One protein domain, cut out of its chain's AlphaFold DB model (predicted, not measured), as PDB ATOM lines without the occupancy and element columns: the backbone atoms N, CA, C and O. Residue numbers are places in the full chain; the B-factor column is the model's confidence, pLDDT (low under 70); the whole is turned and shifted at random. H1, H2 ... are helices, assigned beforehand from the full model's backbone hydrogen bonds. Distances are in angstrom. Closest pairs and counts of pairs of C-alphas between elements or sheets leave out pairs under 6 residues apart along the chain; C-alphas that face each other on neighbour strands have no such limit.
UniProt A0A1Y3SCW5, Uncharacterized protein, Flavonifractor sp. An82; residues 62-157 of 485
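Overview. This is residues 62 to 157 of the 485 residues of an uncharacterized protein of Flavonifractor sp. An82 (UniProt A0A1Y3SCW5). One long helix, H6, runs the length of an elongated body, and the short helices H1, H3, H4 and H5 pack on it. H4 is in the middle, its centre the nearest of the six to the mean of the C-alphas at 2.8 A, and it packs on H6 and H1. The 96 printed residues have six named helices, H1 to H6, and no named strand: all helix, compact, radius of gyration of the C-alphas 13.2 A, spans 39 by 23 by 21 A.

Arrangement. H1, residues 62 to 71, touches H6, residues 134 to 157, about perpendicular at 84 degrees; the closest C-alphas, of Glu 63 and Leu 148, are 6.7 A apart. H2, residues 81 to 89, only just touches H4, residues 115 to 120, with 3 pairs of C-alphas within 8 A, the closest Leu 89 and Leu 116 at 4.7 A. H3, residues 101 to 109, touches H6 with the latter's residues 136 to 140 alone, closest C-alphas Ala 103 and Thr 136, 5.9 A. H4 touches H6, closest C-alphas Val 119 and Arg 144, 5.8 A. H5, residues 123 to 127, touches H6, closest C-alphas Arg 127 and Ile 137, 6.0 A. Every O i to N i+4 pair is within hydrogen-bond range in H1 to H5, and 19 of 20 in H6.

Along the chain. H1 begins at C-alpha 62 (26.727, 16.586, 16.513). H6, 35.2 A long, ends at C-alpha 157 (39.876, 14.600, 24.977).

Size, cuts and confidence. The printed part has no cut. The link H2 to H3 is long. Confidence is under 70 in 33 residues, among them 148 to 157.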
ATOM      1  N   GLN A  62      25.495  16.157  15.841       54.34
ATOM      2  CA  GLN A  62      26.727  16.586  16.513       54.34
ATOM      3  C   GLN A  62      27.265  17.937  16.002       54.34
ATOM      4  O   GLN A  62      27.585  18.818  16.800       54.34
ATOM      5  N   GLU A  63      27.266  18.165  14.681       56.53
ATOM      6  CA  GLU A  63      27.694  19.436  14.064       56.53
ATOM      7  C   GLU A  63      26.809  20.603  14.515       56.53
ATOM      8  O   GLU A  63      27.284  21.721  14.745       56.53
ATOM      9  N   LYS A  64      25.511  20.326  14.680       61.56
ATOM     10  CA  LYS A  64      24.529  21.294  15.161       61.56
ATOM     11  C   LYS A  64      24.775  21.661  16.625       61.56
ATOM     12  O   LYS A  64      24.820  22.844  16.953       61.56
ATOM     13  N   GLN A  65      25.013  20.660  17.476       61.56
ATOM     14  CA  GLN A  65      25.302  20.856  18.898       61.56
ATOM     15  C   GLN A  65      26.558  21.712  19.115       61.56
ATOM     16  O   GLN A  65      26.551  22.638  19.925       61.56
ATOM     17  N   PHE A  66      27.630  21.451  18.367       65.25
ATOM     18  CA  PHE A  66      28.884  22.181  18.533       65.25
ATOM     19  C   PHE A  66      28.847  23.602  17.940       65.25
ATOM     20  O   PHE A  66      29.325  24.557  18.558       65.25
ATOM     21  N   SER A  67      28.207  23.764  16.778       64.62
ATOM     22  CA  SER A  67      27.918  25.075  16.183       64.62
ATOM     23  C   SER A  67      27.109  25.963  17.141       64.62
ATOM     24  O   SER A  67      27.421  27.142  17.310       64.62
ATOM     25  N   GLU A  68      26.122  25.399  17.846       66.19
ATOM     26  CA  GLU A  68      25.359  26.105  18.883       66.19
ATOM     27  C   GLU A  68      26.213  26.471  20.115       66.19
ATOM     28  O   GLU A  68      26.075  27.581  20.638       66.19
ATOM     29  N   CYS A  69      27.143  25.608  20.544       66.25
ATOM     30  CA  CYS A  69      28.092  25.913  21.626       66.25
ATOM     31  C   CYS A  69      29.002  27.105  21.284       66.25
ATOM     32  O   CYS A  69      29.140  28.030  22.086       66.25
ATOM     33  N   ILE A  70      29.593  27.122  20.084       70.75
ATOM     34  CA  ILE A  70      30.485  28.206  19.633       70.75
ATOM     35  C   ILE A  70      29.724  29.524  19.426       70.75
ATOM     36  O   ILE A  70      30.266  30.597  19.692       70.75
ATOM     37  N   LYS A  71      28.456  29.474  19.003       69.12
ATOM     38  CA  LYS A  71      27.596  30.667  18.902       69.12
ATOM     39  C   LYS A  71      27.277  31.281  20.267       69.12
ATOM     40  O   LYS A  71      27.138  32.494  20.372       69.12
ATOM     41  N   ASN A  72      27.212  30.464  21.317       69.44
ATOM     42  CA  ASN A  72      26.875  30.895  22.674       69.44
ATOM     43  C   ASN A  72      28.090  31.047  23.599       69.44
ATOM     44  O   ASN A  72      27.921  31.159  24.813       69.44
ATOM     45  N   ILE A  73      29.300  31.099  23.040       68.81
ATOM     46  CA  ILE A  73      30.575  31.024  23.766       68.81
ATOM     47  C   ILE A  73      30.758  32.048  24.891       68.81
ATOM     48  O   ILE A  73      31.409  31.762  25.891       68.81
ATOM     49  N   GLN A  74      30.128  33.214  24.769       66.25
ATOM     50  CA  GLN A  74      30.116  34.272  25.784       66.25
ATOM     51  C   GLN A  74      29.481  33.854  27.125       66.25
ATOM     52  O   GLN A  74      29.704  34.512  28.136       66.25
ATOM     53  N   HIS A  75      28.702  32.768  27.144       68.06
ATOM     54  CA  HIS A  75      28.073  32.219  28.349       68.06
ATOM     55  C   HIS A  75      28.925  31.139  29.034       68.06
ATOM     56  O   HIS A  75      28.510  30.597  30.059       68.06
ATOM     57  N   TYR A  76      30.092  30.804  28.478       56.47
ATOM     58  CA  TYR A  76      30.977  29.773  29.012       56.47
ATOM     59  C   TYR A  76      32.105  30.383  29.864       56.47
ATOM     60  O   TYR A  76      32.566  31.490  29.576       56.47
ATOM     61  N   PRO A  77      32.588  29.679  30.910       56.41
ATOM     62  CA  PRO A  77      33.696  30.154  31.738       56.41
ATOM     63  C   PRO A  77      34.963  30.441  30.906       56.41
ATOM     64  O   PRO A  77      35.248  29.678  29.982       56.41
ATOM     65  N   PRO A  78      35.779  31.461  31.240       59.78
ATOM     66  CA  PRO A  78      36.951  31.854  30.442       59.78
ATOM     67  C   PRO A  78      38.002  30.752  30.242       59.78
ATOM     68  O   PRO A  78      38.688  30.727  29.225       59.78
ATOM     69  N   GLU A  79      38.118  29.831  31.202       56.59
ATOM     70  CA  GLU A  79      39.059  28.702  31.147       56.59
ATOM     71  C   GLU A  79      38.471  27.448  30.486       56.59
ATOM     72  O   GLU A  79      39.150  26.432  30.340       56.59
ATOM     73  N   SER A  80      37.204  27.502  30.071       57.78
ATOM     74  CA  SER A  80      36.533  26.362  29.458       57.78
ATOM     75  C   SER A  80      37.084  26.056  28.061       57.78
ATOM     76  O   SER A  80      37.491  26.946  27.306       57.78
ATOM     77  N   ALA A  81      37.052  24.773  27.695       61.97
ATOM     78  CA  ALA A  81      37.490  24.286  26.389       61.97
ATOM     79  C   ALA A  81      36.867  25.055  25.200       61.97
ATOM     80  O   ALA A  81      37.618  25.410  24.287       61.97
ATOM     81  N   PRO A  82      35.557  25.413  25.205       65.56
ATOM     82  CA  PRO A  82      34.960  26.208  24.132       65.56
ATOM     83  C   PRO A  82      35.671  27.544  23.905       65.56
ATOM     84  O   PRO A  82      36.005  27.865  22.766       65.56
ATOM     85  N   VAL A  83      35.972  28.280  24.982       70.94
ATOM     86  CA  VAL A  83      36.610  29.609  24.934       70.94
ATOM     87  C   VAL A  83      38.038  29.530  24.388       70.94
ATOM     88  O   VAL A  83      38.412  30.309  23.509       70.94
ATOM     89  N   ARG A  84      38.825  28.546  24.839       73.56
ATOM     90  CA  ARG A  84      40.193  28.314  24.338       73.56
ATOM     91  C   ARG A  84      40.221  27.961  22.855       73.56
ATOM     92  O   ARG A  84      41.088  28.439  22.124       73.56
ATOM     93  N   ILE A  85      39.280  27.137  22.416       70.56
ATOM     94  CA  ILE A  85      39.217  26.646  21.042       70.56
ATOM     95  C   ILE A  85      38.746  27.732  20.080       70.56
ATOM     96  O   ILE A  85      39.349  27.911  19.021       70.56
ATOM     97  N   ALA A  86      37.751  28.535  20.459       76.75
ATOM     98  CA  ALA A  86      37.398  29.689  19.645       76.75
ATOM     99  C   ALA A  86      38.568  30.661  19.500       76.75
ATOM    100  O   ALA A  86      38.810  31.142  18.398       76.75
ATOM    101  N   ALA A  87      39.367  30.868  20.552       79.56
ATOM    102  CA  ALA A  87      40.571  31.694  20.469       79.56
ATOM    103  C   ALA A  87      41.662  31.115  19.540       79.56
ATOM    104  O   ALA A  87      42.496  31.866  19.033       79.56
ATOM    105  N   GLN A  88      41.692  29.797  19.314       79.56
ATOM    106  CA  GLN A  88      42.584  29.165  18.332       79.56
ATOM    107  C   GLN A  88      42.053  29.316  16.905       79.56
ATOM    108  O   GLN A  88      42.807  29.685  16.005       79.56
ATOM    109  N   LEU A  89      40.754  29.094  16.701       79.81
ATOM    110  CA  LEU A  89      40.100  29.255  15.401       79.81
ATOM    111  C   LEU A  89      40.089  30.701  14.918       79.81
ATOM    112  O   LEU A  89      40.201  30.952  13.720       79.81
ATOM    113  N   ASP A  90      40.008  31.647  15.847       84.88
ATOM    114  CA  ASP A  90      40.111  33.071  15.547       84.88
ATOM    115  C   ASP A  90      41.514  33.452  15.038       84.88
ATOM    116  O   ASP A  90      41.693  34.428  14.318       84.88
ATOM    117  N   LYS A  91      42.529  32.625  15.327       81.75
ATOM    118  CA  LYS A  91      43.904  32.792  14.828       81.75
ATOM    119  C   LYS A  91      44.187  32.010  13.539       81.75
ATOM    120  O   LYS A  91      45.262  32.177  12.953       81.75
ATOM    121  N   LEU A  92      43.260  31.162  13.083       81.12
ATOM    122  CA  LEU A  92      43.387  30.403  11.838       81.12
ATOM    123  C   LEU A  92      42.751  31.181  10.683       81.12
ATOM    124  O   LEU A  92      41.545  31.122  10.479       81.12
ATOM    125  N   TYR A  93      43.561  31.897   9.911       85.81
ATOM    126  CA  TYR A  93      43.086  32.659   8.752       85.81
ATOM    127  C   TYR A  93      42.730  31.770   7.551       85.81
ATOM    128  O   TYR A  93      43.387  30.753   7.311       85.81
ATOM    129  N   VAL A  94      41.722  32.169   6.764       85.75
ATOM    130  CA  VAL A  94      41.186  31.399   5.618       85.75
ATOM    131  C   VAL A  94      42.234  31.050   4.555       85.75
ATOM    132  O   VAL A  94      42.153  30.000   3.920       85.75
ATOM    133  N   GLU A  95      43.273  31.868   4.397       84.31
ATOM    134  CA  GLU A  95      44.402  31.627   3.488       84.31
ATOM    135  C   GLU A  95      45.246  30.413   3.884       84.31
ATOM    136  O   GLU A  95      45.937  29.836   3.047       84.31
ATOM    137  N   ARG A  96      45.207  30.029   5.163       77.75
ATOM    138  CA  ARG A  96      45.971  28.907   5.720       77.75
ATOM    139  C   ARG A  96      45.178  27.602   5.756       77.75
ATOM    140  O   ARG A  96      45.722  26.588   6.171       77.75
ATOM    141  N   MET A  97      43.925  27.602   5.296       80.06
ATOM    142  CA  MET A  97      43.026  26.441   5.364       80.06
ATOM    143  C   MET A  97      43.129  25.495   4.157       80.06
ATOM    144  O   MET A  97      42.339  24.563   4.047       80.06
ATOM    145  N   GLY A  98      44.060  25.733   3.226       79.06
ATOM    146  CA  GLY A  98      44.228  24.889   2.033       79.06
ATOM    147  C   GLY A  98      43.105  25.023   0.995       79.06
ATOM    148  O   GLY A  98      43.027  24.227   0.062       79.06
ATOM    149  N   LEU A  99      42.245  26.035   1.131       84.88
ATOM    150  CA  LEU A  99      41.188  26.350   0.174       84.88
ATOM    151  C   LEU A  99      41.766  26.979  -1.102       84.88
ATOM    152  O   LEU A  99      42.778  27.682  -1.083       84.88
ATOM    153  N   ASN A 100      41.094  26.769  -2.235       83.19
ATOM    154  CA  ASN A 100      41.508  27.397  -3.488       83.19
ATOM    155  C   ASN A 100      41.318  28.930  -3.449       83.19
ATOM    156  O   ASN A 100      40.508  29.465  -2.693       83.19
ATOM    157  N   VAL A 101      42.020  29.650  -4.329       81.00
ATOM    158  CA  VAL A 101      42.008  31.127  -4.364       81.00
ATOM    159  C   VAL A 101      40.594  31.710  -4.526       81.00
ATOM    160  O   VAL A 101      40.298  32.771  -3.982       81.00
ATOM    161  N   ARG A 102      39.689  31.023  -5.240       81.25
ATOM    162  CA  ARG A 102      38.299  31.483  -5.421       81.25
ATOM    163  C   ARG A 102      37.489  31.352  -4.135       81.25
ATOM    164  O   ARG A 102      36.753  32.280  -3.815       81.25
ATOM    165  N   ALA A 103      37.642  30.250  -3.405       84.88
ATOM    166  CA  ALA A 103      37.031  30.039  -2.097       84.88
ATOM    167  C   ALA A 103      37.523  31.094  -1.101       84.88
ATOM    168  O   ALA A 103      36.708  31.804  -0.525       84.88
ATOM    169  N   VAL A 104      38.842  31.281  -0.994       84.69
ATOM    170  CA  VAL A 104      39.458  32.278  -0.100       84.69
ATOM    171  C   VAL A 104      38.952  33.691  -0.399       84.69
ATOM    172  O   VAL A 104      38.522  34.400   0.507       84.69
ATOM    173  N   ASN A 105      38.947  34.104  -1.668       84.06
ATOM    174  CA  ASN A 105      38.480  35.440  -2.044       84.06
ATOM    175  C   ASN A 105      36.975  35.619  -1.810       84.06
ATOM    176  O   ASN A 105      36.542  36.695  -1.412       84.06
ATOM    177  N   SER A 106      36.174  34.578  -2.042       84.56
ATOM    178  CA  SER A 106      34.724  34.640  -1.836       84.56
ATOM    179  C   SER A 106      34.359  34.683  -0.349       84.56
ATOM    180  O   SER A 106      33.454  35.422   0.018       84.56
ATOM    181  N   LEU A 107      35.100  33.967   0.506       85.62
ATOM    182  CA  LEU A 107      34.962  34.036   1.964       85.62
ATOM    183  C   LEU A 107      35.319  35.426   2.494       85.62
ATOM    184  O   LEU A 107      34.512  36.037   3.185       85.62
ATOM    185  N   LYS A 108      36.459  35.987   2.075       84.44
ATOM    186  CA  LYS A 108      36.866  37.348   2.459       84.44
ATOM    187  C   LYS A 108      35.881  38.424   2.006       84.44
ATOM    188  O   LYS A 108      35.666  39.393   2.726       84.44
ATOM    189  N   ASN A 109      35.298  38.266   0.817       81.00
ATOM    190  CA  ASN A 109      34.258  39.167   0.313       81.00
ATOM    191  C   ASN A 109      32.932  39.018   1.074       81.00
ATOM    192  O   ASN A 109      32.132  39.947   1.073       81.00
ATOM    193  N   GLY A 110      32.698  37.856   1.687       82.38
ATOM    194  CA  GLY A 110      31.613  37.603   2.633       82.38
ATOM    195  C   GLY A 110      31.977  37.921   4.083       82.38
ATOM    196  O   GLY A 110      31.292  37.436   4.972       82.38
ATOM    197  N   GLU A 111      33.059  38.672   4.316       84.94
ATOM    198  CA  GLU A 111      33.549  39.075   5.644       84.94
ATOM    199  C   GLU A 111      33.949  37.903   6.567       84.94
ATOM    200  O   GLU A 111      34.019  38.045   7.787       84.94
ATOM    201  N   ILE A 112      34.280  36.746   5.983       86.62
ATOM    202  CA  ILE A 112      34.799  35.569   6.686       86.62
ATOM    203  C   ILE A 112      36.314  35.493   6.473       86.62
ATOM    204  O   ILE A 112      36.804  35.180   5.384       86.62
ATOM    205  N   TYR A 113      37.061  35.770   7.535       80.94
ATOM    206  CA  TYR A 113      38.522  35.839   7.557       80.94
ATOM    207  C   TYR A 113      39.162  34.735   8.395       80.94
ATOM    208  O   TYR A 113      40.297  34.349   8.107       80.94
ATOM    209  N   THR A 114      38.461  34.214   9.403       87.38
ATOM    210  CA  THR A 114      39.004  33.240  10.361       87.38
ATOM    211  C   THR A 114      38.214  31.933  10.377       87.38
ATOM    212  O   THR A 114      37.072  31.855   9.913       87.38
ATOM    213  N   GLY A 115      38.823  30.878  10.920       81.94
ATOM    214  CA  GLY A 115      38.187  29.572  11.087       81.94
ATOM    215  C   GLY A 115      36.989  29.646  12.018       81.94
ATOM    216  O   GLY A 115      36.006  28.943  11.806       81.94
ATOM    217  N   LEU A 116      37.034  30.561  12.992       83.62
ATOM    218  CA  LEU A 116      35.935  30.792  13.920       83.62
ATOM    219  C   LEU A 116      34.711  31.327  13.174       83.62
ATOM    220  O   LEU A 116      33.618  30.782  13.310       83.62
ATOM    221  N   GLN A 117      34.920  32.335  12.326       82.31
ATOM    222  CA  GLN A 117      33.866  32.928  11.504       82.31
ATOM    223  C   GLN A 117      33.289  31.917  10.504       82.31
ATOM    224  O   GLN A 117      32.076  31.862  10.313       82.31
ATOM    225  N   LEU A 118      34.134  31.067   9.909       86.56
ATOM    226  CA  LEU A 118      33.693  30.032   8.969       86.56
ATOM    227  C   LEU A 118      32.812  28.966   9.641       86.56
ATOM    228  O   LEU A 118      31.818  28.528   9.063       86.56
ATOM    229  N   VAL A 119      33.164  28.551  10.858       83.06
ATOM    230  CA  VAL A 119      32.393  27.568  11.632       83.06
ATOM    231  C   VAL A 119      31.068  28.160  12.133       83.06
ATOM    232  O   VAL A 119      30.044  27.469  12.128       83.06
ATOM    233  N   GLN A 120      31.064  29.444  12.507       80.56
ATOM    234  CA  GLN A 120      29.871  30.168  12.962       80.56
ATOM    235  C   GLN A 120      28.864  30.459  11.839       80.56
ATOM    236  O   GLN A 120      27.659  30.499  12.112       80.56
ATOM    237  N   ALA A 121      29.339  30.620  10.601       81.50
ATOM    238  CA  ALA A 121      28.493  30.844   9.434       81.50
ATOM    239  C   ALA A 121      27.530  29.669   9.202       81.50
ATOM    240  O   ALA A 121      27.904  28.489   9.301       81.50
ATOM    241  N   ALA A 122      26.275  29.984   8.880       79.56
ATOM    242  CA  ALA A 122      25.300  28.964   8.522       79.56
ATOM    243  C   ALA A 122      25.623  28.388   7.128       79.56
ATOM    244  O   ALA A 122      26.011  29.140   6.229       79.56
ATOM    245  N   PRO A 123      25.420  27.080   6.877       77.62
ATOM    246  CA  PRO A 123      25.675  26.503   5.554       77.62
ATOM    247  C   PRO A 123      24.915  27.195   4.422       77.62
ATOM    248  O   PRO A 123      25.438  27.329   3.317       77.62
ATOM    249  N   GLU A 124      23.707  27.687   4.701       75.19
ATOM    250  CA  GLU A 124      22.909  28.436   3.729       75.19
ATOM    251  C   GLU A 124      23.482  29.832   3.433       75.19
ATOM    252  O   GLU A 124      23.369  30.317   2.311       75.19
ATOM    253  N   GLU A 125      24.163  30.471   4.386       78.56
ATOM    254  CA  GLU A 125      24.867  31.741   4.149       78.56
ATOM    255  C   GLU A 125      26.076  31.515   3.234       78.56
ATOM    256  O   GLU A 125      26.276  32.259   2.274       78.56
ATOM    257  N   LEU A 126      26.819  30.427   3.461       82.69
ATOM    258  CA  LEU A 126      27.977  30.042   2.648       82.69
ATOM    259  C   LEU A 126      27.587  29.682   1.210       82.69
ATOM    260  O   LEU A 126      28.291  30.046   0.266       82.69
ATOM    261  N   ARG A 127      26.442  29.014   1.027       79.06
ATOM    262  CA  ARG A 127      25.882  28.686  -0.296       79.06
ATOM    263  C   ARG A 127      25.462  29.920  -1.095       79.06
ATOM    264  O   ARG A 127      25.463  29.870  -2.322       79.06
ATOM    265  N   ASN A 128      25.133  31.016  -0.412       77.69
ATOM    266  CA  ASN A 128      24.675  32.263  -1.020       77.69
ATOM    267  C   ASN A 128      25.801  33.291  -1.253       77.69
ATOM    268  O   ASN A 128      25.535  34.402  -1.725       77.69
ATOM    269  N   LEU A 129      27.064  32.944  -0.967       78.56
ATOM    270  CA  LEU A 129      28.203  33.828  -1.207       78.56
ATOM    271  C   LEU A 129      28.418  34.085  -2.705       78.56
ATOM    272  O   LEU A 129      28.477  33.175  -3.538       78.56
ATOM    273  N   ARG A 130      28.557  35.368  -3.061       61.56
ATOM    274  CA  ARG A 130      28.741  35.803  -4.453       61.56
ATOM    275  C   ARG A 130      30.010  35.193  -5.049       61.56
ATOM    276  O   ARG A 130      31.045  35.123  -4.396       61.56
ATOM    277  N   ASN A 131      29.943  34.850  -6.335       63.94
ATOM    278  CA  ASN A 131      31.066  34.349  -7.137       63.94
ATOM    279  C   ASN A 131      31.627  32.970  -6.724       63.94
ATOM    280  O   ASN A 131      32.703  32.594  -7.199       63.94
ATOM    281  N   MET A 132      30.893  32.178  -5.932       69.94
ATOM    282  CA  MET A 132      31.209  30.762  -5.721       69.94
ATOM    283  C   MET A 132      30.471  29.861  -6.720       69.94
ATOM    284  O   MET A 132      29.253  29.916  -6.860       69.94
ATOM    285  N   GLY A 133      31.212  28.997  -7.420       74.12
ATOM    286  CA  GLY A 133      30.619  27.897  -8.188       74.12
ATOM    287  C   GLY A 133      30.303  26.701  -7.285       74.12
ATOM    288  O   GLY A 133      30.938  26.547  -6.246       74.12
ATOM    289  N   ALA A 134      29.397  25.811  -7.705       72.19
ATOM    290  CA  ALA A 134      28.940  24.661  -6.907       72.19
ATOM    291  C   ALA A 134      30.082  23.836  -6.269       72.19
ATOM    292  O   ALA A 134      30.058  23.577  -5.073       72.19
ATOM    293  N   LYS A 135      31.150  23.540  -7.026       73.81
ATOM    294  CA  LYS A 135      32.339  22.817  -6.520       73.81
ATOM    295  C   LYS A 135      33.154  23.594  -5.477       73.81
ATOM    296  O   LYS A 135      33.877  23.016  -4.682       73.81
ATOM    297  N   THR A 136      33.107  24.925  -5.533       81.88
ATOM    298  CA  THR A 136      33.779  25.793  -4.551       81.88
ATOM    299  C   THR A 136      32.983  25.836  -3.252       81.88
ATOM    300  O   THR A 136      33.584  25.780  -2.189       81.88
ATOM    301  N   ILE A 137      31.650  25.871  -3.345       80.81
ATOM    302  CA  ILE A 137      30.747  25.785  -2.190       80.81
ATOM    303  C   ILE A 137      30.933  24.446  -1.473       80.81
ATOM    304  O   ILE A 137      31.110  24.428  -0.263       80.81
ATOM    305  N   GLU A 138      30.947  23.343  -2.223       80.44
ATOM    306  CA  GLU A 138      31.169  21.994  -1.691       80.44
ATOM    307  C   GLU A 138      32.491  21.907  -0.918       80.44
ATOM    308  O   GLU A 138      32.480  21.594   0.265       80.44
ATOM    309  N   SER A 139      33.596  22.351  -1.522       83.44
ATOM    310  CA  SER A 139      34.912  22.390  -0.869       83.44
ATOM    311  C   SER A 139      34.956  23.263   0.397       83.44
ATOM    312  O   SER A 139      35.668  22.938   1.345       83.44
ATOM    313  N   VAL A 140      34.208  24.373   0.442       85.69
ATOM    314  CA  VAL A 140      34.118  25.236   1.635       85.69
ATOM    315  C   VAL A 140      33.294  24.571   2.739       85.69
ATOM    316  O   VAL A 140      33.675  24.640   3.908       85.69
ATOM    317  N   LEU A 141      32.183  23.918   2.388       83.44
ATOM    318  CA  LEU A 141      31.339  23.192   3.340       83.44
ATOM    319  C   LEU A 141      32.043  21.947   3.891       83.44
ATOM    320  O   LEU A 141      31.965  21.701   5.093       83.44
ATOM    321  N   GLU A 142      32.779  21.220   3.050       81.62
ATOM    322  CA  GLU A 142      33.664  20.129   3.468       81.62
ATOM    323  C   GLU A 142      34.715  20.638   4.449       81.62
ATOM    324  O   GLU A 142      34.845  20.083   5.534       81.62
ATOM    325  N   LYS A 143      35.394  21.753   4.136       82.44
ATOM    326  CA  LYS A 143      36.402  22.314   5.043       82.44
ATOM    327  C   LYS A 143      35.806  22.775   6.371       82.44
ATOM    328  O   LYS A 143      36.434  22.626   7.414       82.44
ATOM    329  N   ARG A 144      34.588  23.320   6.356       84.75
ATOM    330  CA  ARG A 144      33.850  23.673   7.575       84.75
ATOM    331  C   ARG A 144      33.527  22.430   8.411       84.75
ATOM    332  O   ARG A 144      33.678  22.487   9.626       84.75
ATOM    333  N   SER A 145      33.092  21.339   7.779       77.00
ATOM    334  CA  SER A 145      32.818  20.060   8.455       77.00
ATOM    335  C   SER A 145      34.102  19.431   9.009       77.00
ATOM    336  O   SER A 145      34.118  19.008  10.158       77.00
ATOM    337  N   GLU A 146      35.208  19.478   8.261       76.88
ATOM    338  CA  GLU A 146      36.532  19.029   8.711       76.88
ATOM    339  C   GLU A 146      36.990  19.804   9.952       76.88
ATOM    340  O   GLU A 146      37.354  19.195  10.953       76.88
ATOM    341  N   LEU A 147      36.894  21.140   9.928       76.56
ATOM    342  CA  LEU A 147      37.221  21.967  11.092       76.56
ATOM    343  C   LEU A 147      36.322  21.616  12.281       76.56
ATOM    344  O   LEU A 147      36.824  21.435  13.381       76.56
ATOM    345  N   LEU A 148      35.009  21.467  12.081       69.94
ATOM    346  CA  LEU A 148      34.083  21.030  13.135       69.94
ATOM    347  C   LEU A 148      34.472  19.665  13.728       69.94
ATOM    348  O   LEU A 148      34.431  19.501  14.945       69.94
ATOM    349  N   GLN A 149      34.889  18.717  12.890       66.12
ATOM    350  CA  GLN A 149      35.253  17.362  13.293       66.12
ATOM    351  C   GLN A 149      36.608  17.306  14.014       66.12
ATOM    352  O   GLN A 149      36.706  16.685  15.071       66.12
ATOM    353  N   GLU A 150      37.641  17.990  13.508       59.69
ATOM    354  CA  GLU A 150      38.938  18.133  14.194       59.69
ATOM    355  C   GLU A 150      38.759  18.739  15.593       59.69
ATOM    356  O   GLU A 150      39.400  18.317  16.559       59.69
ATOM    357  N   LEU A 151      37.841  19.699  15.714       61.28
ATOM    358  CA  LEU A 151      37.509  20.355  16.970       61.28
ATOM    359  C   LEU A 151      36.737  19.440  17.913       61.28
ATOM    360  O   LEU A 151      37.122  19.327  19.071       61.28
ATOM    361  N   GLU A 152      35.691  18.752  17.454       57.97
ATOM    362  CA  GLU A 152      34.951  17.761  18.252       57.97
ATOM    363  C   GLU A 152      35.890  16.653  18.775       57.97
ATOM    364  O   GLU A 152      35.837  16.247  19.946       57.97
ATOM    365  N   CYS A 153      36.867  16.266  17.949       53.47
ATOM    366  CA  CYS A 153      37.979  15.405  18.325       53.47
ATOM    367  C   CYS A 153      38.979  16.049  19.303       53.47
ATOM    368  O   CYS A 153      39.734  15.312  19.925       53.47
ATOM    369  N   ALA A 154      38.993  17.357  19.526       50.47
ATOM    370  CA  ALA A 154      39.706  17.981  20.643       50.47
ATOM    371  C   ALA A 154      38.838  18.025  21.922       50.47
ATOM    372  O   ALA A 154      39.340  17.753  23.011       50.47
ATOM    373  N   PHE A 155      37.520  18.251  21.804       53.19
ATOM    374  CA  PHE A 155      36.595  18.361  22.949       53.19
ATOM    375  C   PHE A 155      36.454  17.083  23.767       53.19
ATOM    376  O   PHE A 155      36.551  17.123  24.992       53.19
ATOM    377  N   GLN A 156      36.275  15.935  23.112       47.81
ATOM    378  CA  GLN A 156      36.134  14.665  23.836       47.81
ATOM    379  C   GLN A 156      37.460  14.196  24.491       47.81
ATOM    380  O   GLN A 156      37.468  13.168  25.156       47.81
ATOM    381  N   VAL A 157      38.597  14.894  24.284       40.81
ATOM    382  CA  VAL A 157      39.876  14.600  24.977       40.81
ATOM    383  C   VAL A 157      39.888  15.235  26.372       40.81
ATOM    384  O   VAL A 157      40.361  14.617  27.317       40.81
TER     385      VAL A 157